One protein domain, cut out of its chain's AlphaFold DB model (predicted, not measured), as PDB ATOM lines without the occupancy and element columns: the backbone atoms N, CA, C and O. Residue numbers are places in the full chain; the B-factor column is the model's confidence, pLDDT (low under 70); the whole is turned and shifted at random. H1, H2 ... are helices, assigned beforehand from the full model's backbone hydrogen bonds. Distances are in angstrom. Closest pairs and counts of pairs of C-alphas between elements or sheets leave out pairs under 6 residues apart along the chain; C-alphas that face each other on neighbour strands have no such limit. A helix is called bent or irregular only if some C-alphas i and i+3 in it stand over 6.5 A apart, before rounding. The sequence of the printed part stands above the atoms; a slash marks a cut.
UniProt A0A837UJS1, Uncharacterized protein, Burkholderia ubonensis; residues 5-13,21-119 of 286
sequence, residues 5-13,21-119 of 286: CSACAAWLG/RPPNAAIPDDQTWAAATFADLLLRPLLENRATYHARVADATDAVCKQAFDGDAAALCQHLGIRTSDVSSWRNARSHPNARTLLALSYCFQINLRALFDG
ATOM      1  N   CYS A   5      11.550 278.681  24.915       67.75
ATOM      2  CA  CYS A   5      12.995 278.721  25.137       67.75
ATOM      3  C   CYS A   5      13.709 279.336  23.921       67.75
ATOM      4  O   CYS A   5      13.941 278.647  22.925       67.75
ATOM      5  N   SER A   6      14.166 280.588  24.019       62.34
ATOM      6  CA  SER A   6      14.946 281.261  22.960       62.34
ATOM      7  C   SER A   6      16.288 280.575  22.660       62.34
ATOM      8  O   SER A   6      16.800 280.640  21.540       62.34
ATOM      9  N   ALA A   7      16.880 279.873  23.633       60.91
ATOM     10  CA  ALA A   7      18.108 279.103  23.430       60.91
ATOM     11  C   ALA A   7      17.859 277.870  22.545       60.91
ATOM     12  O   ALA A   7      18.624 277.621  21.611       60.91
ATOM     13  N   CYS A   8      16.757 277.173  22.814       61.22
ATOM     14  CA  CYS A   8      16.361 275.896  22.233       61.22
ATOM     15  C   CYS A   8      15.496 276.044  20.969       61.22
ATOM     16  O   CYS A   8      15.357 275.083  20.219       61.22
ATOM     17  N   ALA A   9      14.899 277.226  20.772       62.38
ATOM     18  CA  ALA A   9      13.836 277.515  19.809       62.38
ATOM     19  C   ALA A   9      12.633 276.549  19.913       62.38
ATOM     20  O   ALA A   9      12.140 276.060  18.901       62.38
ATOM     21  N   ALA A  10      12.188 276.242  21.139       64.31
ATOM     22  CA  ALA A  10      11.095 275.299  21.397       64.31
ATOM     23  C   ALA A  10      10.259 275.698  22.625       64.31
ATOM     24  O   ALA A  10      10.783 276.299  23.565       64.31
ATOM     25  N   TRP A  11       8.978 275.320  22.632       69.81
ATOM     26  CA  TRP A  11       8.070 275.508  23.769       69.81
ATOM     27  C   TRP A  11       8.341 274.490  24.885       69.81
ATOM     28  O   TRP A  11       8.505 273.294  24.631       69.81
ATOM     29  N   LEU A  12       8.360 274.961  26.132       61.56
ATOM     30  CA  LEU A  12       8.417 274.121  27.325       61.56
ATOM     31  C   LEU A  12       7.166 273.233  27.368       61.56
ATOM     32  O   LEU A  12       6.049 273.725  27.245       61.56
ATOM     33  N   GLY A  13       7.362 271.920  27.506       57.19
ATOM     34  CA  GLY A  13       6.276 270.932  27.517       57.19
ATOM     35  C   GLY A  13       5.853 270.400  26.141       57.19
ATOM     36  O   GLY A  13       5.019 269.498  26.083       57.19
ATOM     37  N   ARG A  21      15.707 270.771  15.076       50.25
ATOM     38  CA  ARG A  21      16.340 270.755  13.755       50.25
ATOM     39  C   ARG A  21      17.640 271.546  13.910       50.25
ATOM     40  O   ARG A  21      17.585 272.685  14.387       50.25
ATOM     41  N   PRO A  22      18.809 270.957  13.603       50.59
ATOM     42  CA  PRO A  22      20.051 271.706  13.675       50.59
ATOM     43  C   PRO A  22      19.898 272.954  12.796       50.59
ATOM     44  O   PRO A  22      19.192 272.880  11.788       50.59
ATOM     45  N   PRO A  23      20.541 274.086  13.130       54.66
ATOM     46  CA  PRO A  23      20.427 275.323  12.355       54.66
ATOM     47  C   PRO A  23      20.601 275.099  10.844       54.66
ATOM     48  O   PRO A  23      19.895 275.707  10.050       54.66
ATOM     49  N   ASN A  24      21.449 274.135  10.463       54.47
ATOM     50  CA  ASN A  24      21.705 273.739   9.077       54.47
ATOM     51  C   ASN A  24      20.502 273.114   8.347       54.47
ATOM     52  O   ASN A  24      20.408 273.239   7.134       54.47
ATOM     53  N   ALA A  25      19.569 272.473   9.054       53.31
ATOM     54  CA  ALA A  25      18.362 271.892   8.463       53.31
ATOM     55  C   ALA A  25      17.245 272.926   8.230       53.31
ATOM     56  O   ALA A  25      16.290 272.627   7.524       53.31
ATOM     57  N   ALA A  26      17.352 274.126   8.816       58.47
ATOM     58  CA  ALA A  26      16.450 275.246   8.537       58.47
ATOM     59  C   ALA A  26      16.895 276.076   7.318       58.47
ATOM     60  O   ALA A  26      16.125 276.903   6.845       58.47
ATOM     61  N   ILE A  27      18.121 275.862   6.818       62.97
ATOM     62  CA  ILE A  27      18.702 276.637   5.713       62.97
ATOM     63  C   ILE A  27      17.969 276.384   4.380       62.97
ATOM     64  O   ILE A  27      17.641 277.370   3.728       62.97
ATOM     65  N   PRO A  28      17.652 275.136   3.967       68.88
ATOM     66  CA  PRO A  28      16.953 274.906   2.695       68.88
ATOM     67  C   PRO A  28      15.519 275.461   2.687       68.88
ATOM     68  O   PRO A  28      15.082 276.051   1.696       68.88
ATOM     69  N   ASP A  29      14.808 275.325   3.810       75.62
ATOM     70  CA  ASP A  29      13.440 275.831   3.970       75.62
ATOM     71  C   ASP A  29      13.415 277.371   3.981       75.62
ATOM     72  O   ASP A  29      12.577 277.979   3.314       75.62
ATOM     73  N   ASP A  30      14.367 278.011   4.675       79.19
ATOM     74  CA  ASP A  30      14.550 279.469   4.666       79.19
ATOM     75  C   ASP A  30      14.904 279.993   3.271       79.19
ATOM     76  O   ASP A  30      14.324 280.977   2.833       79.19
ATOM     77  N   GLN A  31      15.801 279.328   2.538       81.81
ATOM     78  CA  GLN A  31      16.193 279.748   1.188       81.81
ATOM     79  C   GLN A  31      15.034 279.655   0.195       81.81
ATOM     80  O   GLN A  31      14.826 280.580  -0.591       81.81
ATOM     81  N   THR A  32      14.257 278.572   0.256       84.25
ATOM     82  CA  THR A  32      13.071 278.384  -0.595       84.25
ATOM     83  C   THR A  32      12.015 279.444  -0.286       84.25
ATOM     84  O   THR A  32      11.476 280.084  -1.190       84.25
ATOM     85  N   TRP A  33      11.763 279.692   1.002       85.94
ATOM     86  CA  TRP A  33      10.853 280.741   1.454       85.94
ATOM     87  C   TRP A  33      11.332 282.143   1.053       85.94
ATOM     88  O   TRP A  33      10.542 282.957   0.567       85.94
ATOM     89  N   ALA A  34      12.624 282.429   1.218       86.12
ATOM     90  CA  ALA A  34      13.214 283.713   0.870       86.12
ATOM     91  C   ALA A  34      13.102 283.957  -0.637       86.12
ATOM     92  O   ALA A  34      12.690 285.042  -1.038       86.12
ATOM     93  N   ALA A  35      13.386 282.946  -1.467       85.88
ATOM     94  CA  ALA A  35      13.234 283.026  -2.918       85.88
ATOM     95  C   ALA A  35      11.788 283.351  -3.327       85.88
ATOM     96  O   ALA A  35      11.572 284.272  -4.113       85.88
ATOM     97  N   ALA A  36      10.798 282.666  -2.743       85.88
ATOM     98  CA  ALA A  36       9.383 282.947  -2.989       85.88
ATOM     99  C   ALA A  36       8.990 284.372  -2.556       85.88
ATOM    100  O   ALA A  36       8.268 285.073  -3.263       85.88
ATOM    101  N   THR A  37       9.510 284.827  -1.417       85.38
ATOM    102  CA  THR A  37       9.239 286.169  -0.889       85.38
ATOM    103  C   THR A  37       9.875 287.258  -1.759       85.38
ATOM    104  O   THR A  37       9.251 288.282  -2.026       85.38
ATOM    105  N   PHE A  38      11.098 287.044  -2.249       85.56
ATOM    106  CA  PHE A  38      11.735 287.959  -3.194       85.56
ATOM    107  C   PHE A  38      11.007 287.991  -4.536       85.56
ATOM    108  O   PHE A  38      10.813 289.078  -5.076       85.56
ATOM    109  N   ALA A  39      10.564 286.840  -5.049       86.69
ATOM    110  CA  ALA A  39       9.754 286.787  -6.262       86.69
ATOM    111  C   ALA A  39       8.473 287.626  -6.110       86.69
ATOM    112  O   ALA A  39       8.151 288.412  -6.998       86.69
ATOM    113  N   ASP A  40       7.802 287.549  -4.955       84.25
ATOM    114  CA  ASP A  40       6.641 288.397  -4.666       84.25
ATOM    115  C   ASP A  40       6.969 289.897  -4.679       84.25
ATOM    116  O   ASP A  40       6.243 290.699  -5.273       84.25
ATOM    117  N   LEU A  41       8.061 290.289  -4.016       84.00
ATOM    118  CA  LEU A  41       8.494 291.685  -3.946       84.00
ATOM    119  C   LEU A  41       8.873 292.250  -5.321       84.00
ATOM    120  O   LEU A  41       8.601 293.418  -5.585       84.00
ATOM    121  N   LEU A  42       9.459 291.431  -6.197       85.31
ATOM    122  CA  LEU A  42       9.811 291.828  -7.562       85.31
ATOM    123  C   LEU A  42       8.578 291.991  -8.458       85.31
ATOM    124  O   LEU A  42       8.530 292.922  -9.257       85.31
ATOM    125  N   LEU A  43       7.575 291.117  -8.316       86.31
ATOM    126  CA  LEU A  43       6.336 291.181  -9.100       86.31
ATOM    127  C   LEU A  43       5.431 292.348  -8.694       86.31
ATOM    128  O   LEU A  43       4.617 292.814  -9.489       86.31
ATOM    129  N   ARG A  44       5.548 292.810  -7.448       81.19
ATOM    130  CA  ARG A  44       4.731 293.883  -6.883       81.19
ATOM    131  C   ARG A  44       5.644 294.882  -6.160       81.19
ATOM    132  O   ARG A  44       5.895 294.698  -4.967       81.19
ATOM    133  N   PRO A  45       6.149 295.923  -6.840       75.00
ATOM    134  CA  PRO A  45       7.026 296.914  -6.225       75.00
ATOM    135  C   PRO A  45       6.396 297.552  -4.982       75.00
ATOM    136  O   PRO A  45       5.179 297.724  -4.910       75.00
ATOM    137  N   LEU A  46       7.228 297.860  -3.989       76.56
ATOM    138  CA  LEU A  46       6.801 298.516  -2.753       76.56
ATOM    139  C   LEU A  46       6.490 299.994  -3.013       76.56
ATOM    140  O   LEU A  46       7.175 300.641  -3.807       76.56
ATOM    141  N   LEU A  47       5.487 300.530  -2.324       69.06
ATOM    142  CA  LEU A  47       5.189 301.958  -2.351       69.06
ATOM    143  C   LEU A  47       6.228 302.691  -1.491       69.06
ATOM    144  O   LEU A  47       6.464 302.355  -0.334       69.06
ATOM    145  N   GLU A  48       6.901 303.696  -2.051       60.94
ATOM    146  CA  GLU A  48       7.978 304.386  -1.340       60.94
ATOM    147  C   GLU A  48       7.440 305.248  -0.184       60.94
ATOM    148  O   GLU A  48       7.089 306.411  -0.366       60.94
ATOM    149  N   ASN A  49       7.440 304.718   1.045       68.75
ATOM    150  CA  ASN A  49       7.316 305.541   2.251       68.75
ATOM    151  C   ASN A  49       8.272 305.095   3.369       68.75
ATOM    152  O   ASN A  49       7.935 304.372   4.310       68.75
ATOM    153  N   ARG A  50       9.520 305.566   3.266       64.75
ATOM    154  CA  ARG A  50      10.617 305.186   4.172       64.75
ATOM    155  C   ARG A  50      10.367 305.571   5.634       64.75
ATOM    156  O   ARG A  50      10.841 304.867   6.519       64.75
ATOM    157  N   ALA A  51       9.646 306.662   5.898       65.81
ATOM    158  CA  ALA A  51       9.394 307.132   7.261       65.81
ATOM    159  C   ALA A  51       8.429 306.202   8.018       65.81
ATOM    160  O   ALA A  51       8.674 305.874   9.178       65.81
ATOM    161  N   THR A  52       7.379 305.712   7.352       74.38
ATOM    162  CA  THR A  52       6.415 304.772   7.952       74.38
ATOM    163  C   THR A  52       7.027 303.396   8.172       74.38
ATOM    164  O   THR A  52       6.721 302.748   9.169       74.38
ATOM    165  N   TYR A  53       7.935 302.967   7.296       79.12
ATOM    166  CA  TYR A  53       8.639 301.690   7.421       79.12
ATOM    167  C   TYR A  53       9.375 301.527   8.769       79.12
ATOM    168  O   TYR A  53       9.309 300.462   9.379       79.12
ATOM    169  N   HIS A  54      10.037 302.572   9.285       75.50
ATOM    170  CA  HIS A  54      10.763 302.483  10.563       75.50
ATOM    171  C   HIS A  54       9.854 302.181  11.750       75.50
ATOM    172  O   HIS A  54      10.144 301.278  12.538       75.50
ATOM    173  N   ALA A  55       8.766 302.947  11.859       78.12
ATOM    174  CA  ALA A  55       7.772 302.766  12.904       78.12
ATOM    175  C   ALA A  55       7.144 301.374  12.788       78.12
ATOM    176  O   ALA A  55       7.128 300.633  13.759       78.12
ATOM    177  N   ARG A  56       6.787 300.948  11.569       82.44
ATOM    178  CA  ARG A  56       6.191 299.631  11.313       82.44
ATOM    179  C   ARG A  56       7.083 298.468  11.722       82.44
ATOM    180  O   ARG A  56       6.600 297.535  12.352       82.44
ATOM    181  N   VAL A  57       8.376 298.501  11.393       85.69
ATOM    182  CA  VAL A  57       9.286 297.418  11.800       85.69
ATOM    183  C   VAL A  57       9.462 297.391  13.316       85.69
ATOM    184  O   VAL A  57       9.535 296.308  13.901       85.69
ATOM    185  N   ALA A  58       9.512 298.553  13.970       85.38
ATOM    186  CA  ALA A  58       9.540 298.616  15.424       85.38
ATOM    187  C   ALA A  58       8.243 298.077  16.052       85.38
ATOM    188  O   ALA A  58       8.321 297.227  16.936       85.38
ATOM    189  N   ASP A  59       7.081 298.486  15.545       86.31
ATOM    190  CA  ASP A  59       5.764 298.031  16.003       86.31
ATOM    191  C   ASP A  59       5.602 296.520  15.813       86.31
ATOM    192  O   ASP A  59       5.158 295.823  16.723       86.31
ATOM    193  N   ALA A  60       6.033 295.986  14.666       88.44
ATOM    194  CA  ALA A  60       6.041 294.551  14.405       88.44
ATOM    195  C   ALA A  60       6.966 293.808  15.380       88.44
ATOM    196  O   ALA A  60       6.605 292.759  15.910       88.44
ATOM    197  N   THR A  61       8.153 294.361  15.656       88.75
ATOM    198  CA  THR A  61       9.099 293.791  16.629       88.75
ATOM    199  C   THR A  61       8.485 293.764  18.033       88.75
ATOM    200  O   THR A  61       8.623 292.769  18.744       88.75
ATOM    201  N   ASP A  62       7.762 294.814  18.418       88.38
ATOM    202  CA  ASP A  62       7.123 294.942  19.730       88.38
ATOM    203  C   ASP A  62       5.908 294.027  19.871       88.38
ATOM    204  O   ASP A  62       5.746 293.359  20.898       88.38
ATOM    205  N   ALA A  63       5.100 293.920  18.818       89.19
ATOM    206  CA  ALA A  63       3.979 292.995  18.758       89.19
ATOM    207  C   ALA A  63       4.449 291.540  18.884       89.19
ATOM    208  O   ALA A  63       3.900 290.786  19.688       89.19
ATOM    209  N   VAL A  64       5.510 291.167  18.165       89.31
ATOM    210  CA  VAL A  64       6.136 289.843  18.277       89.31
ATOM    211  C   VAL A  64       6.721 289.618  19.665       89.31
ATOM    212  O   VAL A  64       6.551 288.540  20.228       89.31
ATOM    213  N   CYS A  65       7.403 290.613  20.237       89.31
ATOM    214  CA  CYS A  65       7.952 290.524  21.589       89.31
ATOM    215  C   CYS A  65       6.857 290.159  22.599       89.31
ATOM    216  O   CYS A  65       7.018 289.248  23.411       89.31
ATOM    217  N   LYS A  66       5.713 290.839  22.495       88.94
ATOM    218  CA  LYS A  66       4.560 290.614  23.364       88.94
ATOM    219  C   LYS A  66       3.902 289.251  23.125       88.94
ATOM    220  O   LYS A  66       3.543 288.598  24.092       88.94
ATOM    221  N   GLN A  67       3.757 288.823  21.868       88.19
ATOM    222  CA  GLN A  67       3.055 287.582  21.507       88.19
ATOM    223  C   GLN A  67       3.885 286.308  21.714       88.19
ATOM    224  O   GLN A  67       3.342 285.289  22.127       88.19
ATOM    225  N   ALA A  68       5.181 286.337  21.397       86.06
ATOM    226  CA  ALA A  68       6.034 285.145  21.398       86.06
ATOM    227  C   ALA A  68       6.951 285.024  22.620       86.06
ATOM    228  O   ALA A  68       7.462 283.936  22.883       86.06
ATOM    229  N   PHE A  69       7.202 286.127  23.329       85.25
ATOM    230  CA  PHE A  69       8.191 286.187  24.408       85.25
ATOM    231  C   PHE A  69       7.651 286.844  25.682       85.25
ATOM    232  O   PHE A  69       8.446 287.233  26.531       85.25
ATOM    233  N   ASP A  70       6.331 287.007  25.815       83.88
ATOM    234  CA  ASP A  70       5.682 287.638  26.975       83.88
ATOM    235  C   ASP A  70       6.276 289.020  27.340       83.88
ATOM    236  O   ASP A  70       6.300 289.432  28.498       83.88
ATOM    237  N   GLY A  71       6.783 289.754  26.340       85.38
ATOM    238  CA  GLY A  71       7.432 291.056  26.519       85.38
ATOM    239  C   GLY A  71       8.937 291.012  26.824       85.38
ATOM    240  O   GLY A  71       9.552 292.073  26.959       85.38
ATOM    241  N   ASP A  72       9.564 289.833  26.884       84.81
ATOM    242  CA  ASP A  72      11.015 289.700  27.052       84.81
ATOM    243  C   ASP A  72      11.771 290.065  25.760       84.81
ATOM    244  O   ASP A  72      12.089 289.240  24.892       84.81
ATOM    245  N   ALA A  73      12.124 291.348  25.657       85.94
ATOM    246  CA  ALA A  73      12.894 291.884  24.542       85.94
ATOM    247  C   ALA A  73      14.296 291.261  24.420       85.94
ATOM    248  O   ALA A  73      14.846 291.204  23.315       85.94
ATOM    249  N   ALA A  74      14.893 290.791  25.522       83.69
ATOM    250  CA  ALA A  74      16.196 290.140  25.481       83.69
ATOM    251  C   ALA A  74      16.087 288.757  24.825       83.69
ATOM    252  O   ALA A  74      16.927 288.419  23.984       83.69
ATOM    253  N   ALA A  75      15.028 288.002  25.131       83.31
ATOM    254  CA  ALA A  75      14.742 286.719  24.497       83.31
ATOM    255  C   ALA A  75      14.468 286.863  22.991       83.31
ATOM    256  O   ALA A  75      15.038 286.105  22.200       83.31
ATOM    257  N   LEU A  76      13.700 287.879  22.580       88.12
ATOM    258  CA  LEU A  76      13.487 288.207  21.165       88.12
ATOM    259  C   LEU A  76      14.804 288.552  20.452       88.12
ATOM    260  O   LEU A  76      15.123 287.985  19.403       88.12
ATOM    261  N   CYS A  77      15.598 289.459  21.031       87.25
ATOM    262  CA  CYS A  77      16.883 289.867  20.464       87.25
ATOM    263  C   CYS A  77      17.838 288.675  20.326       87.25
ATOM    264  O   CYS A  77      18.517 288.527  19.308       87.25
ATOM    265  N   GLN A  78      17.857 287.788  21.321       82.94
ATOM    266  CA  GLN A  78      18.635 286.555  21.288       82.94
ATOM    267  C   GLN A  78      18.146 285.584  20.207       82.94
ATOM    268  O   GLN A  78      18.975 284.934  19.563       82.94
ATOM    269  N   HIS A  79      16.830 285.479  19.998       84.50
ATOM    270  CA  HIS A  79      16.239 284.630  18.961       84.50
ATOM    271  C   HIS A  79      16.614 285.109  17.555       84.50
ATOM    272  O   HIS A  79      17.051 284.314  16.724       84.50
ATOM    273  N   LEU A  80      16.527 286.419  17.314       85.06
ATOM    274  CA  LEU A  80      16.883 287.048  16.038       85.06
ATOM    275  C   LEU A  80      18.397 287.225  15.835       85.06
ATOM    276  O   LEU A  80      18.851 287.401  14.704       85.06
ATOM    277  N   GLY A  81      19.194 287.169  16.904       81.81
ATOM    278  CA  GLY A  81      20.636 287.423  16.855       81.81
ATOM    279  C   GLY A  81      20.995 288.904  16.676       81.81
ATOM    280  O   GLY A  81      22.024 289.212  16.072       81.81
ATOM    281  N   ILE A  82      20.156 289.807  17.190       84.94
ATOM    282  CA  ILE A  82      20.322 291.271  17.148       84.94
ATOM    283  C   ILE A  82      20.594 291.828  18.552       84.94
ATOM    284  O   ILE A  82      20.440 291.123  19.551       84.94
ATOM    285  N   ARG A  83      21.024 293.090  18.658       84.00
ATOM    286  CA  ARG A  83      21.183 293.772  19.952       84.00
ATOM    287  C   ARG A  83      19.932 294.578  20.291       84.00
ATOM    288  O   ARG A  83      19.296 295.145  19.411       84.00
ATOM    289  N   THR A  84      19.657 294.749  21.581       83.19
ATOM    290  CA  THR A  84      18.587 295.641  22.069       83.19
ATOM    291  C   THR A  84      18.782 297.093  21.615       83.19
ATOM    292  O   THR A  84      17.816 297.785  21.304       83.19
ATOM    293  N   SER A  85      20.038 297.542  21.489       83.25
ATOM    294  CA  SER A  85      20.386 298.855  20.931       83.25
ATOM    295  C   SER A  85      19.945 299.040  19.478       83.25
ATOM    296  O   SER A  85      19.705 300.173  19.065       83.25
ATOM    297  N   ASP A  86      19.855 297.953  18.705       84.31
ATOM    298  CA  ASP A  86      19.464 298.006  17.296       84.31
ATOM    299  C   ASP A  86      17.967 298.326  17.199       84.31
ATOM    300  O   ASP A  86      17.597 299.285  16.529       84.31
ATOM    301  N   VAL A  87      17.135 297.632  17.987       83.44
ATOM    302  CA  VAL A  87      15.683 297.880  18.081       83.44
ATOM    303  C   VAL A  87      15.392 299.316  18.522       83.44
ATOM    304  O   VAL A  87      14.607 300.024  17.889       83.44
ATOM    305  N   SER A  88      16.077 299.798  19.565       83.50
ATOM    306  CA  SER A  88      15.952 301.194  20.005       83.50
ATOM    307  C   SER A  88      16.400 302.196  18.939       83.50
ATOM    308  O   SER A  88      15.841 303.289  18.850       83.50
ATOM    309  N   SER A  89      17.395 301.860  18.118       84.69
ATOM    310  CA  SER A  89      17.840 302.734  17.027       84.69
ATOM    311  C   SER A  89      16.822 302.782  15.885       84.69
ATOM    312  O   SER A  89      16.611 303.860  15.332       84.69
ATOM    313  N   TRP A  90      16.147 301.666  15.580       86.38
ATOM    314  CA  TRP A  90      15.076 301.610  14.577       86.38
ATOM    315  C   TRP A  90      13.862 302.444  14.988       86.38
ATOM    316  O   TRP A  90      13.410 303.262  14.191       86.38
ATOM    317  N   ARG A  91      13.413 302.324  16.247       79.00
ATOM    318  CA  ARG A  91      12.320 303.143  16.815       79.00
ATOM    319  C   ARG A  91      12.557 304.643  16.667       79.00
ATOM    320  O   ARG A  91      11.637 305.401  16.410       79.00
ATOM    321  N   ASN A  92      13.808 305.065  16.832       82.50
ATOM    322  CA  ASN A  92      14.199 306.470  16.762       82.50
ATOM    323  C   ASN A  92      14.656 306.903  15.355       82.50
ATOM    324  O   ASN A  92      15.312 307.937  15.241       82.50
ATOM    325  N   ALA A  93      14.409 306.092  14.318       80.38
ATOM    326  CA  ALA A  93      14.847 306.328  12.937       80.38
ATOM    327  C   ALA A  93      16.355 306.644  12.784       80.38
ATOM    328  O   ALA A  93      16.774 307.316  11.845       80.38
ATOM    329  N   ARG A  94      17.202 306.154  13.704       83.88
ATOM    330  CA  ARG A  94      18.665 306.366  13.667       83.88
ATOM    331  C   ARG A  94      19.383 305.346  12.790       83.88
ATOM    332  O   ARG A  94      20.525 305.566  12.398       83.88
ATOM    333  N   SER A  95      18.753 304.201  12.546       84.69
ATOM    334  CA  SER A  95      19.286 303.138  11.697       84.69
ATOM    335  C   SER A  95      18.163 302.317  11.065       84.69
ATOM    336  O   SER A  95      16.999 302.419  11.458       84.69
ATOM    337  N   HIS A  96      18.527 301.484  10.088       80.81
ATOM    338  CA  HIS A  96      17.613 300.568   9.412       80.81
ATOM    339  C   HIS A  96      17.931 299.114   9.784       80.81
ATOM    340  O   HIS A  96      19.112 298.759   9.908       80.81
ATOM    341  N   PRO A  97      16.912 298.249   9.914       86.31
ATOM    342  CA  PRO A  97      17.139 296.815   9.892       86.31
ATOM    343  C   PRO A  97      17.721 296.445   8.527       86.31
ATOM    344  O   PRO A  97      17.238 296.890   7.486       86.31
ATOM    345  N   ASN A  98      18.788 295.648   8.527       85.62
ATOM    346  CA  ASN A  98      19.332 295.116   7.282       85.62
ATOM    347  C   ASN A  98      18.398 294.029   6.713       85.62
ATOM    348  O   ASN A  98      17.568 293.469   7.432       85.62
ATOM    349  N   ALA A  99      18.575 293.690   5.433       85.12
ATOM    350  CA  ALA A  99      17.740 292.702   4.746       85.12
ATOM    351  C   ALA A  99      17.681 291.347   5.478       85.12
ATOM    352  O   ALA A  99      16.617 290.748   5.585       85.12
ATOM    353  N   ARG A 100      18.800 290.898   6.061       86.12
ATOM    354  CA  ARG A 100      18.854 289.653   6.844       86.12
ATOM    355  C   ARG A 100      17.934 289.712   8.062       86.12
ATOM    356  O   ARG A 100      17.258 288.734   8.345       86.12
ATOM    357  N   THR A 101      17.899 290.828   8.783       87.94
ATOM    358  CA  THR A 101      17.009 291.005   9.937       87.94
ATOM    359  C   THR A 101      15.539 291.004   9.524       87.94
ATOM    360  O   THR A 101      14.725 290.398  10.212       87.94
ATOM    361  N   LEU A 102      15.195 291.641   8.403       88.50
ATOM    362  CA  LEU A 102      13.821 291.660   7.889       88.50
ATOM    363  C   LEU A 102      13.343 290.270   7.476       88.50
ATOM    364  O   LEU A 102      12.258 289.848   7.869       88.50
ATOM    365  N   LEU A 103      14.187 289.539   6.744       88.00
ATOM    366  CA  LEU A 103      13.929 288.148   6.390       88.00
ATOM    367  C   LEU A 103      13.809 287.284   7.646       88.00
ATOM    368  O   LEU A 103      12.883 286.492   7.749       88.00
ATOM    369  N   ALA A 104      14.678 287.486   8.643       88.19
ATOM    370  CA  ALA A 104      14.600 286.772   9.915       88.19
ATOM    371  C   ALA A 104      13.281 287.042  10.653       88.19
ATOM    372  O   ALA A 104      12.658 286.094  11.115       88.19
ATOM    373  N   LEU A 105      12.848 288.303  10.757       88.69
ATOM    374  CA  LEU A 105      11.574 288.681  11.377       88.69
ATOM    375  C   LEU A 105      10.397 288.016  10.658       88.69
ATOM    376  O   LEU A 105       9.568 287.358  11.284       88.69
ATOM    377  N   SER A 106      10.366 288.147   9.337       88.56
ATOM    378  CA  SER A 106       9.304 287.612   8.494       88.56
ATOM    379  C   SER A 106       9.248 286.079   8.537       88.56
ATOM    380  O   SER A 106       8.190 285.511   8.804       88.56
ATOM    381  N   TYR A 107      10.387 285.397   8.410       88.38
ATOM    382  CA  TYR A 107      10.475 283.939   8.470       88.38
ATOM    383  C   TYR A 107      10.198 283.381   9.871       88.38
ATOM    384  O   TYR A 107       9.391 282.464  10.029       88.38
ATOM    385  N   CYS A 108      10.858 283.921  10.906       88.00
ATOM    386  CA  CYS A 108      10.774 283.382  12.267       88.00
ATOM    387  C   CYS A 108       9.379 283.544  12.859       88.00
ATOM    388  O   CYS A 108       8.926 282.662  13.583       88.00
ATOM    389  N   PHE A 109       8.704 284.650  12.560       88.25
ATOM    390  CA  PHE A 109       7.406 284.970  13.152       88.25
ATOM    391  C   PHE A 109       6.249 284.833  12.171       88.25
ATOM    392  O   PHE A 109       5.108 285.096  12.534       88.25
ATOM    393  N   GLN A 110       6.540 284.355  10.957       86.56
ATOM    394  CA  GLN A 110       5.548 284.085   9.916       86.56
ATOM    395  C   GLN A 110       4.730 285.338   9.566       86.56
ATOM    396  O   GLN A 110       3.535 285.266   9.283       86.56
ATOM    397  N   ILE A 111       5.404 286.490   9.597       86.69
ATOM    398  CA  ILE A 111       4.862 287.793   9.214       86.69
ATOM    399  C   ILE A 111       5.115 287.977   7.726       86.69
ATOM    400  O   ILE A 111       6.217 287.714   7.249       86.69
ATOM    401  N   ASN A 112       4.131 288.471   6.983       83.94
ATOM    402  CA  ASN A 112       4.332 288.802   5.578       83.94
ATOM    403  C   ASN A 112       5.364 289.941   5.441       83.94
ATOM    404  O   ASN A 112       5.145 291.036   5.958       83.94
ATOM    405  N   LEU A 113       6.473 289.705   4.728       85.38
ATOM    406  CA  LEU A 113       7.529 290.705   4.541       85.38
ATOM    407  C   LEU A 113       6.989 291.996   3.912       85.38
ATOM    408  O   LEU A 113       7.379 293.077   4.333       85.38
ATOM    409  N   ARG A 114       6.044 291.907   2.970       82.81
ATOM    410  CA  ARG A 114       5.388 293.082   2.376       82.81
ATOM    411  C   ARG A 114       4.625 293.899   3.411       82.81
ATOM    412  O   ARG A 114       4.603 295.122   3.312       82.81
ATOM    413  N   ALA A 115       4.028 293.245   4.409       80.25
ATOM    414  CA  ALA A 115       3.293 293.953   5.444       80.25
ATOM    415  C   ALA A 115       4.211 294.889   6.240       80.25
ATOM    416  O   ALA A 115       3.793 296.002   6.546       80.25
ATOM    417  N   LEU A 116       5.478 294.497   6.462       81.44
ATOM    418  CA  LEU A 116       6.499 295.337   7.113       81.44
ATOM    419  C   LEU A 116       6.775 296.653   6.369       81.44
ATOM    420  O   LEU A 116       7.218 297.615   6.996       81.44
ATOM    421  N   PHE A 117       6.508 296.703   5.064       80.81
ATOM    422  CA  PHE A 117       6.667 297.902   4.246       80.81
ATOM    423  C   PHE A 117       5.347 298.673   4.121       80.81
ATOM    424  O   PHE A 117       5.270 299.815   4.573       80.81
ATOM    425  N   ASP A 118       4.295 298.020   3.613       76.50
ATOM    426  CA  ASP A 118       3.099 298.713   3.103       76.50
ATOM    427  C   ASP A 118       1.768 298.174   3.671       76.50
ATOM    428  O   ASP A 118       0.696 298.636   3.287       76.50
ATOM    429  N   GLY A 119       1.796 297.171   4.556       69.81
ATOM    430  CA  GLY A 119       0.582 296.480   5.018       69.81
ATOM    431  C   GLY A 119      -0.133 297.141   6.203       69.81
ATOM    432  O   GLY A 119       0.348 298.119   6.768       69.81
TER     433      GLY A 119
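This is residues 5 to 13 and 21 to 119 of the 286 residues of an uncharacterized protein of Burkholderia ubonensis (UniProt A0A837UJS1). Two long helices, H1 and H2, form the arms of a wide U, joined at its closed end by residues 44 to 49, with H5 and H6 filling the gap between the arms. The short helices H3 and H4 pack on H2, and residues 22 to 28, of which 23 to 28 belong to H1, stick out at the open end. The printed part has 108 residues, with six named helices in the order H1 to H6 and no named strand; its class is all helix. It is compact, with a radius of gyration of the C-alphas of 14.2 A, and the C-alphas span 43 by 32 by 19 A.

H1, residues 23 to 43, has a kink of 32 degrees near residue 30 and is only just irregular, with C-alphas 25 and 28 6.7 A apart. With residues 30 to 34 alone it only just touches H5, residues 99 to 109, with 3 pairs of C-alphas within 8 A; the closest C-alphas, of Ala 34 and Leu 103, are 7.1 A apart. H5 only just touches H6, residues 113 to 118, the closest C-alphas being those of Ser 106 and Leu 113 at 5.3 A. H6 touches residues 52 to 60 of H2, residues 50 to 69, at a steep tilt of 45 degrees, opposite ways; the closest C-alphas, of Tyr 53 and Phe 117, are 5.3 A apart. H2 touches H4, residues 84 to 91, with residues 54 to 61 alone, at a steep tilt of 44 degrees, opposite ways; the closest C-alphas, of Ala 58 and Arg 91, are 5.5 A apart. With residues 65 to 69 alone H2 touches H3, residues 73 to 80, about perpendicular at 77 degrees; the closest C-alphas, of Cys 65 and Ala 73, are 5.9 A apart. H1 and H2 are apart. The helix packing is mostly crossed: of 7 pairs of helices that touch, 0 are at a shallow tilt. Every O i to N i+4 pair is within hydrogen-bond range in H3, H4 and H5; in H1 it is 14 of 17, in H2 14 of 16 and in H6 1 of 2.

H1 begins at C-alpha 23 (20.427, 275.323, 12.355) and is 30.2 A long. H2 begins at C-alpha 50 (10.617, 305.186, 4.172) and is 27.9 A long. H5 measures 15.4 A. H6 ends at C-alpha 118 (3.099, 298.713, 3.103).

The two C-alphas farthest apart, of Gly 13 and Glu 48, are 44.2 A apart. Residues 14 to 20 are cut out, and C-alphas 13 and 21 are 17.1 A apart across the cut. No link between the named helices is long. The mean pLDDT of the printed part is 79.6; residues 5 to 13, 21 to 28, 47 to 51 and 119 are under 70.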